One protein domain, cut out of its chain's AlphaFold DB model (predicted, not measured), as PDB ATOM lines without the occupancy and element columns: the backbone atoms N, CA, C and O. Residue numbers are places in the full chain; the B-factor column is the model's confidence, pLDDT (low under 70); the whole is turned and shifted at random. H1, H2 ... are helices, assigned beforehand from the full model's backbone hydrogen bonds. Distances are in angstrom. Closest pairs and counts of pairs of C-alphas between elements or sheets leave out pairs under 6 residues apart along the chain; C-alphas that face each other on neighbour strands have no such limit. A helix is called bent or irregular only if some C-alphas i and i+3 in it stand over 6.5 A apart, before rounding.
ATOM      1  N   ASP A  17      51.603  -6.075  -1.711       87.50
ATOM      2  CA  ASP A  17      50.154  -6.231  -1.582       87.50
ATOM      3  C   ASP A  17      49.667  -7.614  -2.032       87.50
ATOM      4  O   ASP A  17      48.827  -8.218  -1.362       87.50
ATOM      5  N   GLY A  18      50.214  -8.157  -3.125       85.50
ATOM      6  CA  GLY A  18      49.878  -9.493  -3.625       85.50
ATOM      7  C   GLY A  18      50.327 -10.599  -2.667       85.50
ATOM      8  O   GLY A  18      49.600 -11.573  -2.436       85.50
ATOM      9  N   ILE A  19      51.492 -10.417  -2.041       89.69
ATOM     10  CA  ILE A  19      52.026 -11.333  -1.024       89.69
ATOM     11  C   ILE A  19      51.134 -11.336   0.222       89.69
ATOM     12  O   ILE A  19      50.714 -12.404   0.680       89.69
ATOM     13  N   LEU A  20      50.810 -10.152   0.751       90.00
ATOM     14  CA  LEU A  20      49.960 -10.006   1.933       90.00
ATOM     15  C   LEU A  20      48.553 -10.549   1.688       90.00
ATOM     16  O   LEU A  20      48.001 -11.251   2.538       90.00
ATOM     17  N   LEU A  21      47.989 -10.280   0.513       90.44
ATOM     18  CA  LEU A  21      46.660 -10.744   0.146       90.44
ATOM     19  C   LEU A  21      46.591 -12.275   0.093       90.44
ATOM     20  O   LEU A  21      45.646 -12.878   0.612       90.44
ATOM     21  N   ALA A  22      47.606 -12.923  -0.477       88.44
ATOM     22  CA  ALA A  22      47.683 -14.376  -0.507       88.44
ATOM     23  C   ALA A  22      47.875 -14.994   0.883       88.44
ATOM     24  O   ALA A  22      47.208 -15.977   1.218       88.44
ATOM     25  N   ALA A  23      48.739 -14.401   1.713       90.12
ATOM     26  CA  ALA A  23      48.942 -14.828   3.094       90.12
ATOM     27  C   ALA A  23      47.634 -14.737   3.901       90.12
ATOM     28  O   ALA A  23      47.200 -15.722   4.504       90.12
ATOM     29  N   ALA A  24      46.944 -13.597   3.825       90.50
ATOM     30  CA  ALA A  24      45.642 -13.373   4.449       90.50
ATOM     31  C   ALA A  24      44.580 -14.376   3.960       90.50
ATOM     32  O   ALA A  24      43.786 -14.901   4.744       90.50
ATOM     33  N   GLN A  25      44.587 -14.700   2.665       90.62
ATOM     34  CA  GLN A  25      43.679 -15.684   2.086       90.62
ATOM     35  C   GLN A  25      43.954 -17.110   2.581       90.62
ATOM     36  O   GLN A  25      42.997 -17.862   2.799       90.62
ATOM     37  N   VAL A  26      45.221 -17.498   2.749       90.19
ATOM     38  CA  VAL A  26      45.585 -18.795   3.336       90.19
ATOM     39  C   VAL A  26      45.142 -18.854   4.794       90.19
ATOM     40  O   VAL A  26      44.447 -19.803   5.150       90.19
ATOM     41  N   ALA A  27      45.423 -17.822   5.597       89.25
ATOM     42  CA  ALA A  27      44.973 -17.751   6.988       89.25
ATOM     43  C   ALA A  27      43.444 -17.887   7.103       89.25
ATOM     44  O   ALA A  27      42.951 -18.796   7.771       89.25
ATOM     45  N   GLY A  28      42.684 -17.058   6.380       85.88
ATOM     46  CA  GLY A  28      41.219 -17.086   6.428       85.88
ATOM     47  C   GLY A  28      40.621 -18.421   5.974       85.88
ATOM     48  O   GLY A  28      39.652 -18.900   6.559       85.88
ATOM     49  N   ARG A  29      41.209 -19.076   4.963       92.06
ATOM     50  CA  ARG A  29      40.758 -20.408   4.521       92.06
ATOM     51  C   ARG A  29      41.078 -21.501   5.528       92.06
ATOM     52  O   ARG A  29      40.251 -22.393   5.690       92.06
ATOM     53  N   SER A  30      42.241 -21.443   6.170       88.31
ATOM     54  CA  SER A  30      42.613 -22.392   7.219       88.31
ATOM     55  C   SER A  30      41.642 -22.310   8.393       88.31
ATOM     56  O   SER A  30      41.100 -23.331   8.804       88.31
ATOM     57  N   ILE A  31      41.337 -21.094   8.855       88.44
ATOM     58  CA  ILE A  31      40.388 -20.858   9.949       88.44
ATOM     59  C   ILE A  31      38.988 -21.381   9.579       88.44
ATOM     60  O   ILE A  31      38.411 -22.159  10.333       88.44
ATOM     61  N   LEU A  32      38.468 -21.053   8.386       88.81
ATOM     62  CA  LEU A  32      37.158 -21.549   7.925       88.81
ATOM     63  C   LEU A  32      37.101 -23.076   7.803       88.81
ATOM     64  O   LEU A  32      36.091 -23.682   8.151       88.81
ATOM     65  N   LEU A  33      38.163 -23.705   7.292       89.44
ATOM     66  CA  LEU A  33      38.250 -25.164   7.208       89.44
ATOM     67  C   LEU A  33      38.256 -25.795   8.601       89.44
ATOM     68  O   LEU A  33      37.529 -26.758   8.823       89.44
ATOM     69  N   GLY A  34      39.028 -25.234   9.532       84.38
ATOM     70  CA  GLY A  34      39.046 -25.663  10.928       84.38
ATOM     71  C   GLY A  34      37.681 -25.548  11.592       84.38
ATOM     72  O   GLY A  34      37.199 -26.525  12.156       84.38
ATOM     73  N   ALA A  35      37.024 -24.393  11.458       84.62
ATOM     74  CA  ALA A  35      35.685 -24.161  11.991       84.62
ATOM     75  C   ALA A  35      34.652 -25.130  11.393       84.62
ATOM     76  O   ALA A  35      33.846 -25.694  12.129       84.62
ATOM     77  N   ALA A  36      34.702 -25.389  10.082       86.69
ATOM     78  CA  ALA A  36      33.805 -26.343   9.433       86.69
ATOM     79  C   ALA A  36      34.021 -27.782   9.931       86.69
ATOM     80  O   ALA A  36      33.052 -28.477  10.228       86.69
ATOM     81  N   VAL A  37      35.276 -28.230  10.054       86.50
ATOM     82  CA  VAL A  37      35.593 -29.566  10.587       86.50
ATOM     83  C   VAL A  37      35.156 -29.676  12.047       86.50
ATOM     84  O   VAL A  37      34.515 -30.655  12.414       86.50
ATOM     85  N   ALA A  38      35.439 -28.664  12.864       84.25
ATOM     86  CA  ALA A  38      35.036 -28.635  14.263       84.25
ATOM     87  C   ALA A  38      33.507 -28.661  14.425       84.25
ATOM     88  O   ALA A  38      33.000 -29.452  15.215       84.25
ATOM     89  N   ALA A  39      32.762 -27.893  13.623       83.69
ATOM     90  CA  ALA A  39      31.301 -27.929  13.614       83.69
ATOM     91  C   ALA A  39      30.754 -29.316  13.232       83.69
ATOM     92  O   ALA A  39      29.822 -29.803  13.865       83.69
ATOM     93  N   VAL A  40      31.358 -29.992  12.246       85.19
ATOM     94  CA  VAL A  40      30.991 -31.375  11.894       85.19
ATOM     95  C   VAL A  40      31.244 -32.329  13.062       85.19
ATOM     96  O   VAL A  40      30.394 -33.169  13.338       85.19
ATOM     97  N   VAL A  41      32.365 -32.190  13.777       81.38
ATOM     98  CA  VAL A  41      32.654 -33.005  14.971       81.38
ATOM     99  C   VAL A  41      31.621 -32.754  16.075       81.38
ATOM    100  O   VAL A  41      31.149 -33.721  16.667       81.38
ATOM    101  N   VAL A  42      31.211 -31.500  16.307       77.06
ATOM    102  CA  VAL A  42      30.127 -31.168  17.253       77.06
ATOM    103  C   VAL A  42      28.827 -31.862  16.846       77.06
ATOM    104  O   VAL A  42      28.237 -32.576  17.650       77.06
ATOM    105  N   VAL A  43      28.403 -31.711  15.588       79.00
ATOM    106  CA  VAL A  43      27.158 -32.317  15.087       79.00
ATOM    107  C   VAL A  43      27.207 -33.843  15.180       79.00
ATOM    108  O   VAL A  43      26.252 -34.455  15.642       79.00
ATOM    109  N   LEU A  44      28.321 -34.474  14.800       76.75
ATOM    110  CA  LEU A  44      28.482 -35.927  14.908       76.75
ATOM    111  C   LEU A  44      28.466 -36.403  16.366       76.75
ATOM    112  O   LEU A  44      27.858 -37.432  16.654       76.75
ATOM    113  N   GLY A  45      29.085 -35.650  17.279       68.56
ATOM    114  CA  GLY A  45      29.051 -35.932  18.714       68.56
ATOM    115  C   GLY A  45      27.646 -35.832  19.313       68.56
ATOM    116  O   GLY A  45      27.294 -36.642  20.166       68.56
ATOM    117  N   LEU A  46      26.824 -34.893  18.830       67.94
ATOM    118  CA  LEU A  46      25.431 -34.721  19.260       67.94
ATOM    119  C   LEU A  46      24.478 -35.755  18.633       67.94
ATOM    120  O   LEU A  46      23.567 -36.237  19.300       67.94
ATOM    121  N   CYS A  47      24.658 -36.094  17.354       65.62
ATOM    122  CA  CYS A  47      23.710 -36.920  16.600       65.62
ATOM    123  C   CYS A  47      23.938 -38.432  16.727       65.62
ATOM    124  O   CYS A  47      23.044 -39.200  16.374       65.62
ATOM    125  N   VAL A  48      25.108 -38.885  17.187       63.59
ATOM    126  CA  VAL A  48      25.440 -40.317  17.246       63.59
ATOM    127  C   VAL A  48      25.590 -40.771  18.705       63.59
ATOM    128  O   VAL A  48      26.708 -40.879  19.210       63.59
ATOM    129  N   PRO A  49      24.487 -41.117  19.400       54.81
ATOM    130  CA  PRO A  49      24.539 -41.610  20.781       54.81
ATOM    131  C   PRO A  49      25.351 -42.912  20.929       54.81
ATOM    132  O   PRO A  49      25.915 -43.173  21.986       54.81
ATOM    133  N   ALA A  50      25.509 -43.698  19.857       49.03
ATOM    134  CA  ALA A  50      26.383 -44.875  19.843       49.03
ATOM    135  C   ALA A  50      27.889 -44.531  19.950       49.03
ATOM    136  O   ALA A  50      28.659 -45.327  20.483       49.03
ATOM    137  N   LEU A  51      28.315 -43.337  19.512       47.75
ATOM    138  CA  LEU A  51      29.683 -42.832  19.707       47.75
ATOM    139  C   LEU A  51      29.896 -42.281  21.125       47.75
ATOM    140  O   LEU A  51      31.027 -42.265  21.601       47.75
ATOM    141  N   ALA A  52      28.828 -41.918  21.844       47.62
ATOM    142  CA  ALA A  52      28.916 -41.613  23.273       47.62
ATOM    143  C   ALA A  52      29.234 -42.870  24.115       47.62
ATOM    144  O   ALA A  52      29.833 -42.750  25.184       47.62
ATOM    145  N   GLY A  53      28.888 -44.067  23.613       43.66
ATOM    146  CA  GLY A  53      29.159 -45.360  24.254       43.66
ATOM    147  C   GLY A  53      30.542 -45.970  23.975       43.66
ATOM    148  O   GLY A  53      31.039 -46.716  24.811       43.66
ATOM    149  N   ILE A  54      31.204 -45.645  22.853       45.53
ATOM    150  CA  ILE A  54      32.516 -46.226  22.455       45.53
ATOM    151  C   ILE A  54      33.709 -45.377  22.959       45.53
ATOM    152  O   ILE A  54      34.852 -45.525  22.544       45.53
ATOM    153  N   GLY A  55      33.464 -44.513  23.940       47.41
ATOM    154  CA  GLY A  55      34.442 -43.550  24.431       47.41
ATOM    155  C   GLY A  55      34.108 -42.190  23.858       47.41
ATOM    156  O   GLY A  55      34.374 -41.908  22.692       47.41
ATOM    157  N   ARG A  56      33.475 -41.374  24.710       54.03
ATOM    158  CA  ARG A  56      33.169 -39.961  24.481       54.03
ATOM    159  C   ARG A  56      34.292 -39.336  23.656       54.03
ATOM    160  O   ARG A  56      35.416 -39.250  24.151       54.03
ATOM    161  N   ALA A  57      34.003 -38.905  22.425       52.91
ATOM    162  CA  ALA A  57      34.887 -37.959  21.757       52.91
ATOM    163  C   ALA A  57      35.091 -36.816  22.765       52.91
ATOM    164  O   ALA A  57      34.083 -36.263  23.221       52.91
ATOM    165  N   PRO A  58      36.328 -36.543  23.218       61.53
ATOM    166  CA  PRO A  58      36.553 -35.546  24.247       61.53
ATOM    167  C   PRO A  58      35.889 -34.257  23.782       61.53
ATOM    168  O   PRO A  58      36.134 -33.817  22.658       61.53
ATOM    169  N   VAL A  59      35.035 -33.672  24.624       64.38
ATOM    170  CA  VAL A  59      34.312 -32.412  24.350       64.38
ATOM    171  C   VAL A  59      35.279 -31.296  23.900       64.38
ATOM    172  O   VAL A  59      34.904 -30.340  23.234       64.38
ATOM    173  N   GLU A  60      36.566 -31.485  24.181       73.25
ATOM    174  CA  GLU A  60      37.724 -30.677  23.815       73.25
ATOM    175  C   GLU A  60      38.110 -30.700  22.324       73.25
ATOM    176  O   GLU A  60      38.791 -29.783  21.859       73.25
ATOM    177  N   TRP A  61      37.721 -31.715  21.543       80.88
ATOM    178  CA  TRP A  61      38.186 -31.879  20.156       80.88
ATOM    179  C   TRP A  61      37.764 -30.740  19.222       80.88
ATOM    180  O   TRP A  61      38.629 -30.232  18.508       80.88
ATOM    181  N   PRO A  62      36.499 -30.277  19.212       82.50
ATOM    182  CA  PRO A  62      36.094 -29.143  18.386       82.50
ATOM    183  C   PRO A  62      36.902 -27.872  18.667       82.50
ATOM    184  O   PRO A  62      37.392 -27.236  17.732       82.50
ATOM    185  N   ALA A  63      37.098 -27.537  19.946       81.88
ATOM    186  CA  ALA A  63      37.885 -26.376  20.353       81.88
ATOM    187  C   ALA A  63      39.361 -26.534  19.954       81.88
ATOM    188  O   ALA A  63      39.945 -25.615  19.381       81.88
ATOM    189  N   THR A  64      39.931 -27.727  20.160       85.88
ATOM    190  CA  THR A  64      41.307 -28.070  19.762       85.88
ATOM    191  C   THR A  64      41.499 -27.926  18.251       85.88
ATOM    192  O   THR A  64      42.458 -27.303  17.808       85.88
ATOM    193  N   ILE A  65      40.572 -28.448  17.440       87.06
ATOM    194  CA  ILE A  65      40.631 -28.372  15.971       87.06
ATOM    195  C   ILE A  65      40.532 -26.918  15.500       87.06
ATOM    196  O   ILE A  65      41.310 -26.496  14.642       87.06
ATOM    197  N   ALA A  66      39.596 -26.143  16.053       86.31
ATOM    198  CA  ALA A  66      39.417 -24.740  15.691       86.31
ATOM    199  C   ALA A  66      40.654 -23.901  16.055       86.31
ATOM    200  O   ALA A  66      41.156 -23.148  15.216       86.31
ATOM    201  N   ALA A  67      41.187 -24.080  17.268       85.94
ATOM    202  CA  ALA A  67      42.379 -23.384  17.743       85.94
ATOM    203  C   ALA A  67      43.636 -23.777  16.947       85.94
ATOM    204  O   ALA A  67      44.369 -22.900  16.484       85.94
ATOM    205  N   ALA A  68      43.845 -25.075  16.700       89.25
ATOM    206  CA  ALA A  68      44.969 -25.582  15.912       89.25
ATOM    207  C   ALA A  68      44.941 -25.067  14.468       89.25
ATOM    208  O   ALA A  68      45.971 -24.665  13.926       89.25
ATOM    209  N   ALA A  69      43.764 -25.039  13.839       90.06
ATOM    210  CA  ALA A  69      43.607 -24.531  12.480       90.06
ATOM    211  C   ALA A  69      43.846 -23.018  12.387       90.06
ATOM    212  O   ALA A  69      44.417 -22.552  11.398       90.06
ATOM    213  N   ALA A  70      43.441 -22.255  13.407       87.81
ATOM    214  CA  ALA A  70      43.706 -20.824  13.472       87.81
ATOM    215  C   ALA A  70      45.200 -20.537  13.667       87.81
ATOM    216  O   ALA A  70      45.797 -19.837  12.848       87.81
ATOM    217  N   ALA A  71      45.822 -21.145  14.679       89.56
ATOM    218  CA  ALA A  71      47.246 -20.979  14.961       89.56
ATOM    219  C   ALA A  71      48.120 -21.457  13.787       89.56
ATOM    220  O   ALA A  71      48.988 -20.725  13.307       89.56
ATOM    221  N   GLY A  72      47.832 -22.649  13.254       89.69
ATOM    222  CA  GLY A  72      48.517 -23.192  12.082       89.69
ATOM    223  C   GLY A  72      48.288 -22.356  10.824       89.69
ATOM    224  O   GLY A  72      49.210 -22.155  10.037       89.69
ATOM    225  N   GLY A  73      47.088 -21.799  10.643       89.75
ATOM    226  CA  GLY A  73      46.768 -20.898   9.539       89.75
ATOM    227  C   GLY A  73      47.594 -19.613   9.550       89.75
ATOM    228  O   GLY A  73      48.103 -19.215   8.501       89.75
ATOM    229  N   VAL A  74      47.769 -18.995  10.722       91.50
ATOM    230  CA  VAL A  74      48.602 -17.793  10.896       91.50
ATOM    231  C   VAL A  74      50.079 -18.113  10.656       91.50
ATOM    232  O   VAL A  74      50.737 -17.416   9.883       91.50
ATOM    233  N   GLY A  75      50.590 -19.206  11.235       90.62
ATOM    234  CA  GLY A  75      51.974 -19.643  11.022       90.62
ATOM    235  C   GLY A  75      52.294 -19.947   9.554       90.62
ATOM    236  O   GLY A  75      53.330 -19.543   9.016       90.62
ATOM    237  N   ALA A  76      51.362 -20.601   8.866       91.50
ATOM    238  CA  ALA A  76      51.455 -20.897   7.445       91.50
ATOM    239  C   ALA A  76      51.415 -19.634   6.573       91.50
ATOM    240  O   ALA A  76      52.179 -19.528   5.615       91.50
ATOM    241  N   ALA A  77      50.562 -18.663   6.913       91.44
ATOM    242  CA  ALA A  77      50.483 -17.381   6.217       91.44
ATOM    243  C   ALA A  77      51.784 -16.574   6.347       91.44
ATOM    244  O   ALA A  77      52.287 -16.073   5.342       91.44
ATOM    245  N   ALA A  78      52.365 -16.513   7.549       92.31
ATOM    246  CA  ALA A  78      53.664 -15.879   7.774       92.31
ATOM    247  C   ALA A  78      54.770 -16.555   6.947       92.31
ATOM    248  O   ALA A  78      55.554 -15.889   6.272       92.31
ATOM    249  N   SER A  79      54.782 -17.889   6.926       93.25
ATOM    250  CA  SER A  79      55.769 -18.667   6.167       93.25
ATOM    251  C   SER A  79      55.619 -18.475   4.659       93.25
ATOM    252  O   SER A  79      56.621 -18.333   3.959       93.25
ATOM    253  N   LEU A  80      54.383 -18.406   4.153       92.56
ATOM    254  CA  LEU A  80      54.105 -18.095   2.751       92.56
ATOM    255  C   LEU A  80      54.592 -16.691   2.380       92.56
ATOM    256  O   LEU A  80      55.223 -16.526   1.337       92.56
ATOM    257  N   ALA A  81      54.333 -15.697   3.236       91.44
ATOM    258  CA  ALA A  81      54.773 -14.325   3.006       91.44
ATOM    259  C   ALA A  81      56.301 -14.243   2.878       91.44
ATOM    260  O   ALA A  81      56.805 -13.643   1.932       91.44
ATOM    261  N   VAL A  82      57.034 -14.929   3.764       92.12
ATOM    262  CA  VAL A  82      58.500 -15.025   3.699       92.12
ATOM    263  C   VAL A  82      58.959 -15.750   2.430       92.12
ATOM    264  O   VAL A  82      59.834 -15.246   1.732       92.12
ATOM    265  N   CYS A  83      58.357 -16.896   2.084       91.25
ATOM    266  CA  CYS A  83      58.724 -17.644   0.873       91.25
ATOM    267  C   CYS A  83      58.592 -16.784  -0.391       91.25
ATOM    268  O   CYS A  83      59.490 -16.783  -1.232       91.25
ATOM    269  N   ARG A  84      57.491 -16.033  -0.509       91.00
ATOM    270  CA  ARG A  84      57.236 -15.172  -1.668       91.00
ATOM    271  C   ARG A  84      58.109 -13.928  -1.680       91.00
ATOM    272  O   ARG A  84      58.623 -13.585  -2.738       91.00
ATOM    273  N   ALA A  85      58.351 -13.313  -0.522       89.06
ATOM    274  CA  ALA A  85      59.272 -12.183  -0.409       89.06
ATOM    275  C   ALA A  85      60.703 -12.559  -0.832       89.06
ATOM    276  O   ALA A  85      61.409 -11.750  -1.425       89.06
ATOM    277  N   LEU A  86      61.118 -13.805  -0.576       90.50
ATOM    278  CA  LEU A  86      62.416 -14.340  -0.994       90.50
ATOM    279  C   LEU A  86      62.426 -14.890  -2.434       90.50
ATOM    280  O   LEU A  86      63.454 -15.401  -2.883       90.50
ATOM    281  N   GLY A  87      61.304 -14.823  -3.160       88.44
ATOM    282  CA  GLY A  87      61.188 -15.336  -4.528       88.44
ATOM    283  C   GLY A  87      61.398 -16.851  -4.636       88.44
ATOM    284  O   GLY A  87      61.889 -17.349  -5.654       88.44
ATOM    285  N   TRP A  88      61.095 -17.606  -3.577       91.62
ATOM    286  CA  TRP A  88      61.292 -19.051  -3.570       91.62
ATOM    287  C   TRP A  88      60.290 -19.771  -4.471       91.62
ATOM    288  O   TRP A  88      59.151 -19.357  -4.666       91.62
ATOM    289  N   ARG A  89      60.728 -20.897  -5.044       91.38
ATOM    290  CA  ARG A  89      59.898 -21.690  -5.960       91.38
ATOM    291  C   ARG A  89      58.708 -22.297  -5.216       91.38
ATOM    292  O   ARG A  89      58.850 -22.758  -4.089       91.38
ATOM    293  N   GLN A  90      57.591 -22.466  -5.917       89.44
ATOM    294  CA  GLN A  90      56.370 -23.107  -5.405       89.44
ATOM    295  C   GLN A  90      56.601 -24.498  -4.770       89.44
ATOM    296  O   GLN A  90      55.897 -24.902  -3.847       89.44
ATOM    297  N   GLY A  91      57.604 -25.250  -5.238       91.19
ATOM    298  CA  GLY A  91      57.997 -26.519  -4.611       91.19
ATOM    299  C   GLY A  91      58.432 -26.361  -3.147       91.19
ATOM    300  O   GLY A  91      58.117 -27.217  -2.327       91.19
ATOM    301  N   VAL A  92      59.091 -25.247  -2.820       92.25
ATOM    302  CA  VAL A  92      59.521 -24.893  -1.462       92.25
ATOM    303  C   VAL A  92      58.323 -24.449  -0.617       92.25
ATOM    304  O   VAL A  92      58.204 -24.880   0.529       92.25
ATOM    305  N   GLU A  93      57.391 -23.676  -1.189       92.38
ATOM    306  CA  GLU A  93      56.153 -23.262  -0.503       92.38
ATOM    307  C   GLU A  93      55.356 -24.477   0.006       92.38
ATOM    308  O   GLU A  93      54.934 -24.508   1.161       92.38
ATOM    309  N   ASN A  94      55.230 -25.534  -0.807       92.19
ATOM    310  CA  ASN A  94      54.503 -26.754  -0.432       92.19
ATOM    311  C   ASN A  94      55.061 -27.470   0.809       92.19
ATOM    312  O   ASN A  94      54.332 -28.235   1.440       92.19
ATOM    313  N   ILE A  95      56.336 -27.249   1.140       94.88
ATOM    314  CA  ILE A  95      56.995 -27.836   2.311       94.88
ATOM    315  C   ILE A  95      56.966 -26.842   3.474       94.88
ATOM    316  O   ILE A  95      56.601 -27.204   4.593       94.88
ATOM    317  N   LEU A  96      57.321 -25.581   3.227       93.69
ATOM    318  CA  LEU A  96      57.487 -24.590   4.289       93.69
ATOM    319  C   LEU A  96      56.177 -24.045   4.839       93.69
ATOM    320  O   LEU A  96      56.109 -23.756   6.026       93.69
ATOM    321  N   VAL A  97      55.125 -23.946   4.032       91.38
ATOM    322  CA  VAL A  97      53.818 -23.471   4.503       91.38
ATOM    323  C   VAL A  97      53.215 -24.400   5.573       91.38
ATOM    324  O   VAL A  97      52.888 -23.900   6.649       91.38
ATOM    325  N   PRO A  98      53.099 -25.731   5.371       92.19
ATOM    326  CA  PRO A  98      52.597 -26.618   6.425       92.19
ATOM    327  C   PRO A  98      53.577 -26.767   7.593       92.19
ATOM    328  O   PRO A  98      53.141 -26.814   8.740       92.19
ATOM    329  N   THR A  99      54.889 -26.797   7.329       93.38
ATOM    330  CA  THR A  99      55.907 -26.889   8.394       93.38
ATOM    331  C   THR A  99      55.883 -25.646   9.280       93.38
ATOM    332  O   THR A  99      55.930 -25.750  10.500       93.38
ATOM    333  N   GLY A 100      55.747 -24.468   8.677       90.56
ATOM    334  CA  GLY A 100      55.606 -23.204   9.380       90.56
ATOM    335  C   GLY A 100      54.314 -23.111  10.182       90.56
ATOM    336  O   GLY A 100      54.348 -22.670  11.326       90.56
ATOM    337  N   GLY A 101      53.195 -23.597   9.632       89.94
ATOM    338  CA  GLY A 101      51.946 -23.753  10.381       89.94
ATOM    339  C   GLY A 101      52.116 -24.642  11.614       89.94
ATOM    340  O   GLY A 101      51.756 -24.238  12.716       89.94
ATOM    341  N   LEU A 102      52.752 -25.804  11.458       93.06
ATOM    342  CA  LEU A 102      53.033 -26.723  12.559       93.06
ATOM    343  C   LEU A 102      53.919 -26.073  13.635       93.06
ATOM    344  O   LEU A 102      53.500 -25.961  14.786       93.06
ATOM    345  N   VAL A 103      55.111 -25.603  13.254       93.25
ATOM    346  CA  VAL A 103      56.121 -25.073  14.185       93.25
ATOM    347  C   VAL A 103      55.595 -23.841  14.917       93.25
ATOM    348  O   VAL A 103      55.637 -23.802  16.147       93.25
ATOM    349  N   LEU A 104      55.036 -22.868  14.193       91.94
ATOM    350  CA  LEU A 104      54.569 -21.612  14.785       91.94
ATOM    351  C   LEU A 104      53.257 -21.762  15.568       91.94
ATOM    352  O   LEU A 104      52.935 -20.881  16.359       91.94
ATOM    353  N   SER A 105      52.526 -22.874  15.418       92.06
ATOM    354  CA  SER A 105      51.369 -23.182  16.272       92.06
ATOM    355  C   SER A 105      51.745 -23.760  17.643       92.06
ATOM    356  O   SER A 105      50.896 -23.818  18.531       92.06
ATOM    357  N   THR A 106      53.002 -24.172  17.844       89.00
ATOM    358  CA  THR A 106      53.455 -24.836  19.081       89.00
ATOM    359  C   THR A 106      53.313 -23.957  20.334       89.00
ATOM    360  O   THR A 106      52.817 -24.458  21.342       89.00
ATOM    361  N   PRO A 107      53.655 -22.649  20.319       88.62
ATOM    362  CA  PRO A 107      53.403 -21.776  21.467       88.62
ATOM    363  C   PRO A 107      51.913 -21.675  21.809       88.62
ATOM    364  O   PRO A 107      51.552 -21.685  22.983       88.62
ATOM    365  N   SER A 108      51.041 -21.635  20.795       85.81
ATOM    366  CA  SER A 108      49.590 -21.635  20.993       85.81
ATOM    367  C   SER A 108      49.096 -22.948  21.587       85.81
ATOM    368  O   SER A 108      48.207 -22.904  22.424       85.81
ATOM    369  N   LEU A 109      49.679 -24.093  21.214       84.56
ATOM    370  CA  LEU A 109      49.373 -25.385  21.836       84.56
ATOM    371  C   LEU A 109      49.728 -25.378  23.330       84.56
ATOM    372  O   LEU A 109      48.925 -25.811  24.152       84.56
ATOM    373  N   LEU A 110      50.903 -24.851  23.690       85.06
ATOM    374  CA  LEU A 110      51.322 -24.735  25.090       85.06
ATOM    375  C   LEU A 110      50.401 -23.790  25.873       85.06
ATOM    376  O   LEU A 110      49.923 -24.151  26.944       85.06
ATOM    377  N   ALA A 111      50.103 -22.609  25.324       81.94
ATOM    378  CA  ALA A 111      49.211 -21.636  25.951       81.94
ATOM    379  C   ALA A 111      47.780 -22.174  26.093       81.94
ATOM    380  O   ALA A 111      47.180 -22.058  27.159       81.94
ATOM    381  N   PHE A 112      47.251 -22.815  25.048       78.81
ATOM    382  CA  PHE A 112      45.949 -23.481  25.069       78.81
ATOM    383  C   PHE A 112      45.906 -24.551  26.156       78.81
ATOM    384  O   PHE A 112      44.948 -24.633  26.918       78.81
ATOM    385  N   GLY A 113      46.986 -25.315  26.276       78.50
ATOM    386  CA  GLY A 113      47.178 -26.297  27.320       78.50
ATOM    387  C   GLY A 113      47.121 -25.756  28.741       78.50
ATOM    388  O   GLY A 113      46.430 -26.316  29.587       78.50
ATOM    389  N   VAL A 114      47.830 -24.652  28.986       76.31
ATOM    390  CA  VAL A 114      47.848 -23.968  30.286       76.31
ATOM    391  C   VAL A 114      46.468 -23.407  30.625       76.31
ATOM    392  O   VAL A 114      45.989 -23.609  31.734       76.31
ATOM    393  N   VAL A 115      45.811 -22.741  29.670       73.12
ATOM    394  CA  VAL A 115      44.503 -22.095  29.880       73.12
ATOM    395  C   VAL A 115      43.396 -23.116  30.125       73.12
ATOM    396  O   VAL A 115      42.508 -22.882  30.936       73.12
ATOM    397  N   THR A 116      43.433 -24.245  29.421       68.81
ATOM    398  CA  THR A 116      42.382 -25.262  29.531       68.81
ATOM    399  C   THR A 116      42.647 -26.277  30.639       68.81
ATOM    400  O   THR A 116      41.726 -26.991  31.018       68.81
ATOM    401  N   GLY A 117      43.879 -26.367  31.157       66.31
ATOM    402  CA  GLY A 117      44.296 -27.434  32.077       66.31
ATOM    403  C   GLY A 117      44.302 -28.828  31.431       66.31
ATOM    404  O   GLY A 117      44.393 -29.832  32.133       66.31
ATOM    405  N   LEU A 118      44.180 -28.900  30.098       60.12
ATOM    406  CA  LEU A 118      43.794 -30.096  29.342       60.12
ATOM    407  C   LEU A 118      44.806 -30.443  28.240       60.12
ATOM    408  O   LEU A 118      44.428 -30.848  27.141       60.12
ATOM    409  N   VAL A 119      46.116 -30.361  28.514       58.88
ATOM    410  CA  VAL A 119      47.103 -31.025  27.632       58.88
ATOM    411  C   VAL A 119      47.075 -32.523  27.894       58.88
ATOM    412  O   VAL A 119      48.004 -33.113  28.442       58.88
ATOM    413  N   THR A 120      45.989 -33.172  27.497       67.38
ATOM    414  CA  THR A 120      46.015 -34.620  27.357       67.38
ATOM    415  C   THR A 120      46.873 -34.954  26.134       67.38
ATOM    416  O   THR A 120      46.826 -34.228  25.135       67.38
ATOM    417  N   PRO A 121      47.639 -36.058  26.135       71.12
ATOM    418  CA  PRO A 121      48.394 -36.483  24.954       71.12
ATOM    419  C   PRO A 121      47.497 -36.612  23.711       71.12
ATOM    420  O   PRO A 121      47.948 -36.369  22.596       71.12
ATOM    421  N   VAL A 122      46.205 -36.908  23.897       70.25
ATOM    422  CA  VAL A 122      45.187 -36.979  22.837       70.25
ATOM    423  C   VAL A 122      44.973 -35.628  22.138       70.25
ATOM    424  O   VAL A 122      44.878 -35.595  20.914       70.25
ATOM    425  N   SER A 123      44.948 -34.512  22.875       75.19
ATOM    426  CA  SER A 123      44.791 -33.168  22.290       75.19
ATOM    427  C   SER A 123      45.954 -32.805  21.357       75.19
ATOM    428  O   SER A 123      45.733 -32.301  20.255       75.19
ATOM    429  N   ALA A 124      47.188 -33.163  21.727       82.88
ATOM    430  CA  ALA A 124      48.372 -32.963  20.892       82.88
ATOM    431  C   ALA A 124      48.316 -33.802  19.601       82.88
ATOM    432  O   ALA A 124      48.656 -33.302  18.526       82.88
ATOM    433  N   TRP A 125      47.821 -35.044  19.682       85.50
ATOM    434  CA  TRP A 125      47.626 -35.911  18.513       85.50
ATOM    435  C   TRP A 125      46.597 -35.374  17.517       85.50
ATOM    436  O   TRP A 125      46.704 -35.689  16.336       85.50
ATOM    437  N   VAL A 126      45.633 -34.562  17.957       87.38
ATOM    438  CA  VAL A 126      44.680 -33.873  17.071       87.38
ATOM    439  C   VAL A 126      45.260 -32.547  16.575       87.38
ATOM    440  O   VAL A 126      45.154 -32.227  15.393       87.38
ATOM    441  N   TRP A 127      45.935 -31.794  17.446       91.31
ATOM    442  CA  TRP A 127      46.483 -30.480  17.117       91.31
ATOM    443  C   TRP A 127      47.507 -30.531  15.983       91.31
ATOM    444  O   TRP A 127      47.381 -29.800  15.002       91.31
ATOM    445  N   LEU A 128      48.517 -31.400  16.100       90.69
ATOM    446  CA  LEU A 128      49.624 -31.489  15.144       90.69
ATOM    447  C   LEU A 128      49.155 -31.770  13.700       90.69
ATOM    448  O   LEU A 128      49.520 -31.001  12.803       90.69
ATOM    449  N   PRO A 129      48.330 -32.802  13.420       91.56
ATOM    450  CA  PRO A 129      47.846 -33.034  12.065       91.56
ATOM    451  C   PRO A 129      46.936 -31.904  11.580       91.56
ATOM    452  O   PRO A 129      47.035 -31.528  10.414       91.56
ATOM    453  N   THR A 130      46.100 -31.306  12.436       90.88
ATOM    454  CA  THR A 130      45.258 -30.168  12.034       90.88
ATOM    455  C   THR A 130      46.102 -28.954  11.641       90.88
ATOM    456  O   THR A 130      45.877 -28.384  10.570       90.88
ATOM    457  N   ALA A 131      47.114 -28.604  12.438       91.75
ATOM    458  CA  ALA A 131      48.015 -27.479  12.188       91.75
ATOM    459  C   ALA A 131      48.875 -27.648  10.920       91.75
ATOM    460  O   ALA A 131      49.304 -26.652  10.343       91.75
ATOM    461  N   ALA A 132      49.093 -28.881  10.447       92.88
ATOM    462  CA  ALA A 132      49.828 -29.159   9.211       92.88
ATOM    463  C   ALA A 132      48.915 -29.331   7.979       92.88
ATOM    464  O   ALA A 132      49.154 -28.743   6.921       92.88
ATOM    465  N   ILE A 133      47.856 -30.139   8.094       93.25
ATOM    466  CA  ILE A 133      47.006 -30.543   6.963       93.25
ATOM    467  C   ILE A 133      46.093 -29.399   6.523       93.25
ATOM    468  O   ILE A 133      45.940 -29.162   5.321       93.25
ATOM    469  N   VAL A 134      45.490 -28.669   7.469       93.25
ATOM    470  CA  VAL A 134      44.540 -27.599   7.137       93.25
ATOM    471  C   VAL A 134      45.218 -26.485   6.328       93.25
ATOM    472  O   VAL A 134      44.702 -26.155   5.251       93.25
ATOM    473  N   PRO A 135      46.399 -25.964   6.726       91.25
ATOM    474  CA  PRO A 135      47.087 -24.963   5.920       91.25
ATOM    475  C   PRO A 135      47.580 -25.476   4.570       91.25
ATOM    476  O   PRO A 135      47.525 -24.739   3.586       91.25
ATOM    477  N   LEU A 136      47.986 -26.748   4.475       93.62
ATOM    478  CA  LEU A 136      48.349 -27.359   3.194       93.62
ATOM    479  C   LEU A 136      47.170 -27.340   2.209       93.62
ATOM    480  O   LEU A 136      47.331 -26.971   1.042       93.62
ATOM    481  N   ILE A 137      45.970 -27.704   2.670       93.12
ATOM    482  CA  ILE A 137      44.749 -27.659   1.852       93.12
ATOM    483  C   ILE A 137      44.411 -26.210   1.474       93.12
ATOM    484  O   ILE A 137      44.078 -25.938   0.315       93.12
ATOM    485  N   ALA A 138      44.504 -25.275   2.425       91.31
ATOM    486  CA  ALA A 138      44.235 -23.858   2.193       91.31
ATOM    487  C   ALA A 138      45.173 -23.257   1.132       91.31
ATOM    488  O   ALA A 138      44.693 -22.595   0.205       91.31
ATOM    489  N   HIS A 139      46.471 -23.559   1.216       92.94
ATOM    490  CA  HIS A 139      47.494 -23.138   0.261       92.94
ATOM    491  C   HIS A 139      47.266 -23.737  -1.130       92.94
ATOM    492  O   HIS A 139      47.183 -23.003  -2.111       92.94
ATOM    493  N   ARG A 140      47.018 -25.050  -1.239       92.50
ATOM    494  CA  ARG A 140      46.693 -25.677  -2.537       92.50
ATOM    495  C   ARG A 140      45.463 -25.055  -3.195       92.50
ATOM    496  O   ARG A 140      45.421 -24.888  -4.414       92.50
ATOM    497  N   ARG A 141      44.454 -24.682  -2.402       90.12
ATOM    498  CA  ARG A 141      43.277 -23.964  -2.909       90.12
ATOM    499  C   ARG A 141      43.598 -22.530  -3.320       90.12
ATOM    500  O   ARG A 141      42.896 -21.991  -4.173       90.12
ATOM    501  N   GLU A 142      44.554 -21.863  -2.678       89.75
ATOM    502  CA  GLU A 142      44.998 -20.506  -3.041       89.75
ATOM    503  C   GLU A 142      45.686 -20.528  -4.399       89.75
ATOM    504  O   GLU A 142      45.213 -19.851  -5.308       89.75
ATOM    505  N   LEU A 143      46.616 -21.456  -4.594       88.19
ATOM    506  CA  LEU A 143      47.263 -21.705  -5.880       88.19
ATOM    507  C   LEU A 143      46.271 -22.053  -7.004       88.19
ATOM    508  O   LEU A 143      46.449 -21.652  -8.153       88.19
ATOM    509  N   ALA A 144      45.212 -22.809  -6.696       88.31
ATOM    510  CA  ALA A 144      44.198 -23.188  -7.682       88.31
ATOM    511  C   ALA A 144      43.209 -22.056  -8.014       88.31
ATOM    512  O   ALA A 144      42.637 -22.042  -9.103       88.31
ATOM    513  N   ARG A 145      42.948 -21.155  -7.060       85.56
ATOM    514  CA  ARG A 145      41.951 -20.077  -7.160       85.56
ATOM    515  C   ARG A 145      42.491 -18.816  -6.475       85.56
ATOM    516  O   ARG A 145      42.054 -18.525  -5.345       85.56
ATOM    517  N   PRO A 146      43.429 -18.106  -7.129       84.44
ATOM    518  CA  PRO A 146      43.938 -16.842  -6.624       84.44
ATOM    519  C   PRO A 146      42.817 -15.806  -6.630       84.44
ATOM    520  O   PRO A 146      41.893 -15.859  -7.446       84.44
ATOM    521  N   VAL A 147      42.866 -14.885  -5.678       84.12
ATOM    522  CA  VAL A 147      41.934 -13.764  -5.594       84.12
ATOM    523  C   VAL A 147      42.759 -12.506  -5.801       84.12
ATOM    524  O   VAL A 147      43.804 -12.375  -5.191       84.12
ATOM    525  N   GLY A 148      42.323 -11.602  -6.676       84.38
ATOM    526  CA  GLY A 148      43.059 -10.363  -6.961       84.38
ATOM    527  C   GLY A 148      42.573  -9.146  -6.169       84.38
ATOM    528  O   GLY A 148      42.946  -8.028  -6.490       84.38
ATOM    529  N   GLN A 149      41.660  -9.321  -5.208       87.81
ATOM    530  CA  GLN A 149      40.975  -8.213  -4.531       87.81
ATOM    531  C   GLN A 149      40.880  -8.437  -3.021       87.81
ATOM    532  O   GLN A 149      40.540  -9.532  -2.570       87.81
ATOM    533  N   TRP A 150      41.098  -7.377  -2.238       88.81
ATOM    534  CA  TRP A 150      41.055  -7.417  -0.771       88.81
ATOM    535  C   TRP A 150      39.662  -7.676  -0.201       88.81
ATOM    536  O   TRP A 150      39.516  -8.424   0.762       88.81
ATOM    537  N   ARG A 151      38.613  -7.108  -0.810       91.75
ATOM    538  CA  ARG A 151      37.228  -7.214  -0.318       91.75
ATOM    539  C   ARG A 151      36.788  -8.662  -0.017       91.75
ATOM    540  O   ARG A 151      36.375  -8.919   1.111       91.75
ATOM    541  N   PRO A 152      36.888  -9.633  -0.944       86.62
ATOM    542  CA  PRO A 152      36.532 -11.028  -0.655       86.62
ATOM    543  C   PRO A 152      37.454 -11.711   0.369       86.62
ATOM    544  O   PRO A 152      37.030 -12.675   1.006       86.62
ATOM    545  N   VAL A 153      38.699 -11.255   0.526       87.12
ATOM    546  CA  VAL A 153      39.632 -11.789   1.531       87.12
ATOM    547  C   VAL A 153      39.235 -11.313   2.928       87.12
ATOM    548  O   VAL A 153      39.092 -12.143   3.821       87.12
ATOM    549  N   LEU A 154      38.949 -10.018   3.088       88.38
ATOM    550  CA  LEU A 154      38.474  -9.432   4.344       88.38
ATOM    551  C   LEU A 154      37.142 -10.041   4.792       88.38
ATOM    552  O   LEU A 154      37.014 -10.445   5.942       88.38
ATOM    553  N   VAL A 155      36.179 -10.196   3.876       89.00
ATOM    554  CA  VAL A 155      34.893 -10.851   4.180       89.00
ATOM    555  C   VAL A 155      35.105 -12.285   4.665       89.00
ATOM    556  O   VAL A 155      34.484 -12.704   5.637       89.00
ATOM    557  N   ARG A 156      36.001 -13.048   4.021       85.94
ATOM    558  CA  ARG A 156      36.314 -14.415   4.460       85.94
ATOM    559  C   ARG A 156      36.994 -14.440   5.818       85.94
ATOM    560  O   ARG A 156      36.671 -15.328   6.587       85.94
ATOM    561  N   LEU A 157      37.906 -13.512   6.103       83.62
ATOM    562  CA  LEU A 157      38.564 -13.416   7.407       83.62
ATOM    563  C   LEU A 157      37.564 -13.094   8.516       83.62
ATOM    564  O   LEU A 157      37.547 -13.800   9.517       83.62
ATOM    565  N   LEU A 158      36.696 -12.100   8.313       87.31
ATOM    566  CA  LEU A 158      35.642 -11.759   9.271       87.31
ATOM    567  C   LEU A 158      34.713 -12.950   9.518       87.31
ATOM    568  O   LEU A 158      34.477 -13.315  10.665       87.31
ATOM    569  N   LEU A 159      34.258 -13.609   8.449       87.75
ATOM    570  CA  LEU A 159      33.443 -14.817   8.568       87.75
ATOM    571  C   LEU A 159      34.194 -15.931   9.308       87.75
ATOM    572  O   LEU A 159      33.607 -16.617  10.132       87.75
ATOM    573  N   ALA A 160      35.490 -16.097   9.040       80.38
ATOM    574  CA  ALA A 160      36.316 -17.093   9.708       80.38
ATOM    575  C   ALA A 160      36.390 -16.843  11.216       80.38
ATOM    576  O   ALA A 160      36.193 -17.773  11.990       80.38
ATOM    577  N   VAL A 161      36.613 -15.589  11.622       82.38
ATOM    578  CA  VAL A 161      36.648 -15.177  13.030       82.38
ATOM    579  C   VAL A 161      35.298 -15.433  13.698       82.38
ATOM    580  O   VAL A 161      35.255 -16.109  14.722       82.38
ATOM    581  N   VAL A 162      34.196 -14.982  13.089       85.38
ATOM    582  CA  VAL A 162      32.839 -15.190  13.621       85.38
ATOM    583  C   VAL A 162      32.520 -16.682  13.761       85.38
ATOM    584  O   VAL A 162      32.054 -17.114  14.813       85.38
ATOM    585  N   CYS A 163      32.817 -17.496  12.743       83.19
ATOM    586  CA  CYS A 163      32.591 -18.940  12.796       83.19
ATOM    587  C   CYS A 163      33.454 -19.624  13.863       83.19
ATOM    588  O   CYS A 163      32.957 -20.496  14.570       83.19
ATOM    589  N   SER A 164      34.726 -19.246  14.001       76.25
ATOM    590  CA  SER A 164      35.606 -19.810  15.027       76.25
ATOM    591  C   SER A 164      35.145 -19.462  16.437       76.25
ATOM    592  O   SER A 164      35.108 -20.354  17.279       76.25
ATOM    593  N   ILE A 165      34.740 -18.212  16.684       80.25
ATOM    594  CA  ILE A 165      34.163 -17.803  17.973       80.25
ATOM    595  C   ILE A 165      32.897 -18.612  18.250       80.25
ATOM    596  O   ILE A 165      32.788 -19.218  19.309       80.25
ATOM    597  N   GLY A 166      31.988 -18.715  17.276       79.12
ATOM    598  CA  GLY A 166      30.764 -19.503  17.416       79.12
ATOM    599  C   GLY A 166      31.029 -20.968  17.774       79.12
ATOM    600  O   GLY A 166      30.389 -21.502  18.675       79.12
ATOM    601  N   VAL A 167      32.005 -21.614  17.127       78.19
ATOM    602  CA  VAL A 167      32.406 -22.998  17.440       78.19
ATOM    603  C   VAL A 167      32.981 -23.126  18.855       78.19
ATOM    604  O   VAL A 167      32.655 -24.075  19.559       78.19
ATOM    605  N   VAL A 168      33.813 -22.182  19.296       74.44
ATOM    606  CA  VAL A 168      34.385 -22.201  20.654       74.44
ATOM    607  C   VAL A 168      33.304 -21.960  21.713       74.44
ATOM    608  O   VAL A 168      33.239 -22.694  22.700       74.44
ATOM    609  N   CYS A 169      32.413 -20.990  21.496       78.19
ATOM    610  CA  CYS A 169      31.282 -20.709  22.383       78.19
ATOM    611  C   CYS A 169      30.311 -21.894  22.456       78.19
ATOM    612  O   CYS A 169      29.890 -22.286  23.537       78.19
ATOM    613  N   THR A 170      29.982 -22.521  21.324       74.25
ATOM    614  CA  THR A 170      29.116 -23.713  21.322       74.25
ATOM    615  C   THR A 170      29.776 -24.907  21.998       74.25
ATOM    616  O   THR A 170      29.120 -25.573  22.788       74.25
ATOM    617  N   ALA A 171      31.066 -25.157  21.764       68.75
ATOM    618  CA  ALA A 171      31.785 -26.238  22.438       68.75
ATOM    619  C   ALA A 171      31.863 -26.042  23.964       68.75
ATOM    620  O   ALA A 171      31.852 -27.026  24.697       68.75
ATOM    621  N   SER A 172      31.912 -24.791  24.438       67.75
ATOM    622  CA  SER A 172      31.917 -24.460  25.873       67.75
ATOM    623  C   SER A 172      30.521 -24.445  26.507       67.75
ATOM    624  O   SER A 172      30.400 -24.741  27.691       67.75
ATOM    625  N   ALA A 173      29.471 -24.156  25.734       65.44
ATOM    626  CA  ALA A 173      28.085 -24.152  26.204       65.44
ATOM    627  C   ALA A 173      27.444 -25.550  26.287       65.44
ATOM    628  O   ALA A 173      26.396 -25.694  26.913       65.44
ATOM    629  N   VAL A 174      28.029 -26.583  25.665       60.69
ATOM    630  CA  VAL A 174      27.538 -27.961  25.827       60.69
ATOM    631  C   VAL A 174      27.853 -28.406  27.259       60.69
ATOM    632  O   VAL A 174      29.033 -28.545  27.589       60.69
TER     633      VAL A 174
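Overview. This is residues 17 to 174 of the 346 residues of an uncharacterized protein of Agromyces badenianii (UniProt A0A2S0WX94). Look first for two long helices, H1 and H3, side by side and running opposite ways through the core of an elongated helical body. H6 packs beside H1 on one side, while on the other side H5 crosses both H1 and H3, and H4a, the first arm of the bent helix H4, packs on H3 and H5; residues 47 to 55, with the small H2, stick out at one end. The printed part has 158 residues with six named helices, H1 to H6 in order along the chain, and no named strand; the class is all helix. It is compact, with a radius of gyration of the C-alphas of 16.0 A, and spans 52 by 29 by 25 A.

Along the chain. Find C-alpha 17 at (50.154, -6.231, -1.582); from there H1, residues 17 to 47, runs 44.4 A to C-alpha 47 at (23.710, -36.920, 16.600). H2 is residues 49 to 53. H3, residues 61 to 85, is 35.4 A long. H4, residues 90 to 116, was assigned as one helix by its hydrogen bonds but is bent: C-alphas 104 and 107 are 6.8 A apart. Read it as arms H4a, residues 90 to 104, and H4b, residues 107 to 116. H5, residues 121 to 144, measures 35.5 A. H6, residues 150 to 173, runs 34.3 A to C-alpha 173 at (28.085, -24.152, 26.204).

Arrangement. Start at H1, which forms an up and down bundle with H3 and H6, each running against the one before it. H1 and H3 touch at a shallow tilt of 15 degrees, closest at the C-alphas of Ala 38 and Pro 62, 4.3 A. H1 touches H6 at Gly 28 and Leu 157, whose C-alphas are 4.6 A apart. With residues 22 to 34 alone H1 touches H5 at a steep tilt of 48 degrees, closest at the C-alphas of Ser 30 and Pro 135, 5.3 A. H3 is the hub; it touches H4a at the C-alphas of Gly 72 and Gly 101, 3.9 A, at a steep tilt of 46 degrees. H4a and H6 are apart. Each O i to N i+4 pair is within hydrogen-bond range in H1, H3, H4b and H6, against 9 of 11 in H4a, 18 of 20 in H5 and 0 of 1 in H2, where 2 of 2 O i to N i+3 pairs are.

Size, cuts and confidence. The C-alphas of Gly 53 and Gly 87 are the two farthest apart, at 52.5 A. The printed part has no cut, and no link is long. Look for pLDDT under 70 at residues 45 to 59, 116 to 120 and 171 to 174.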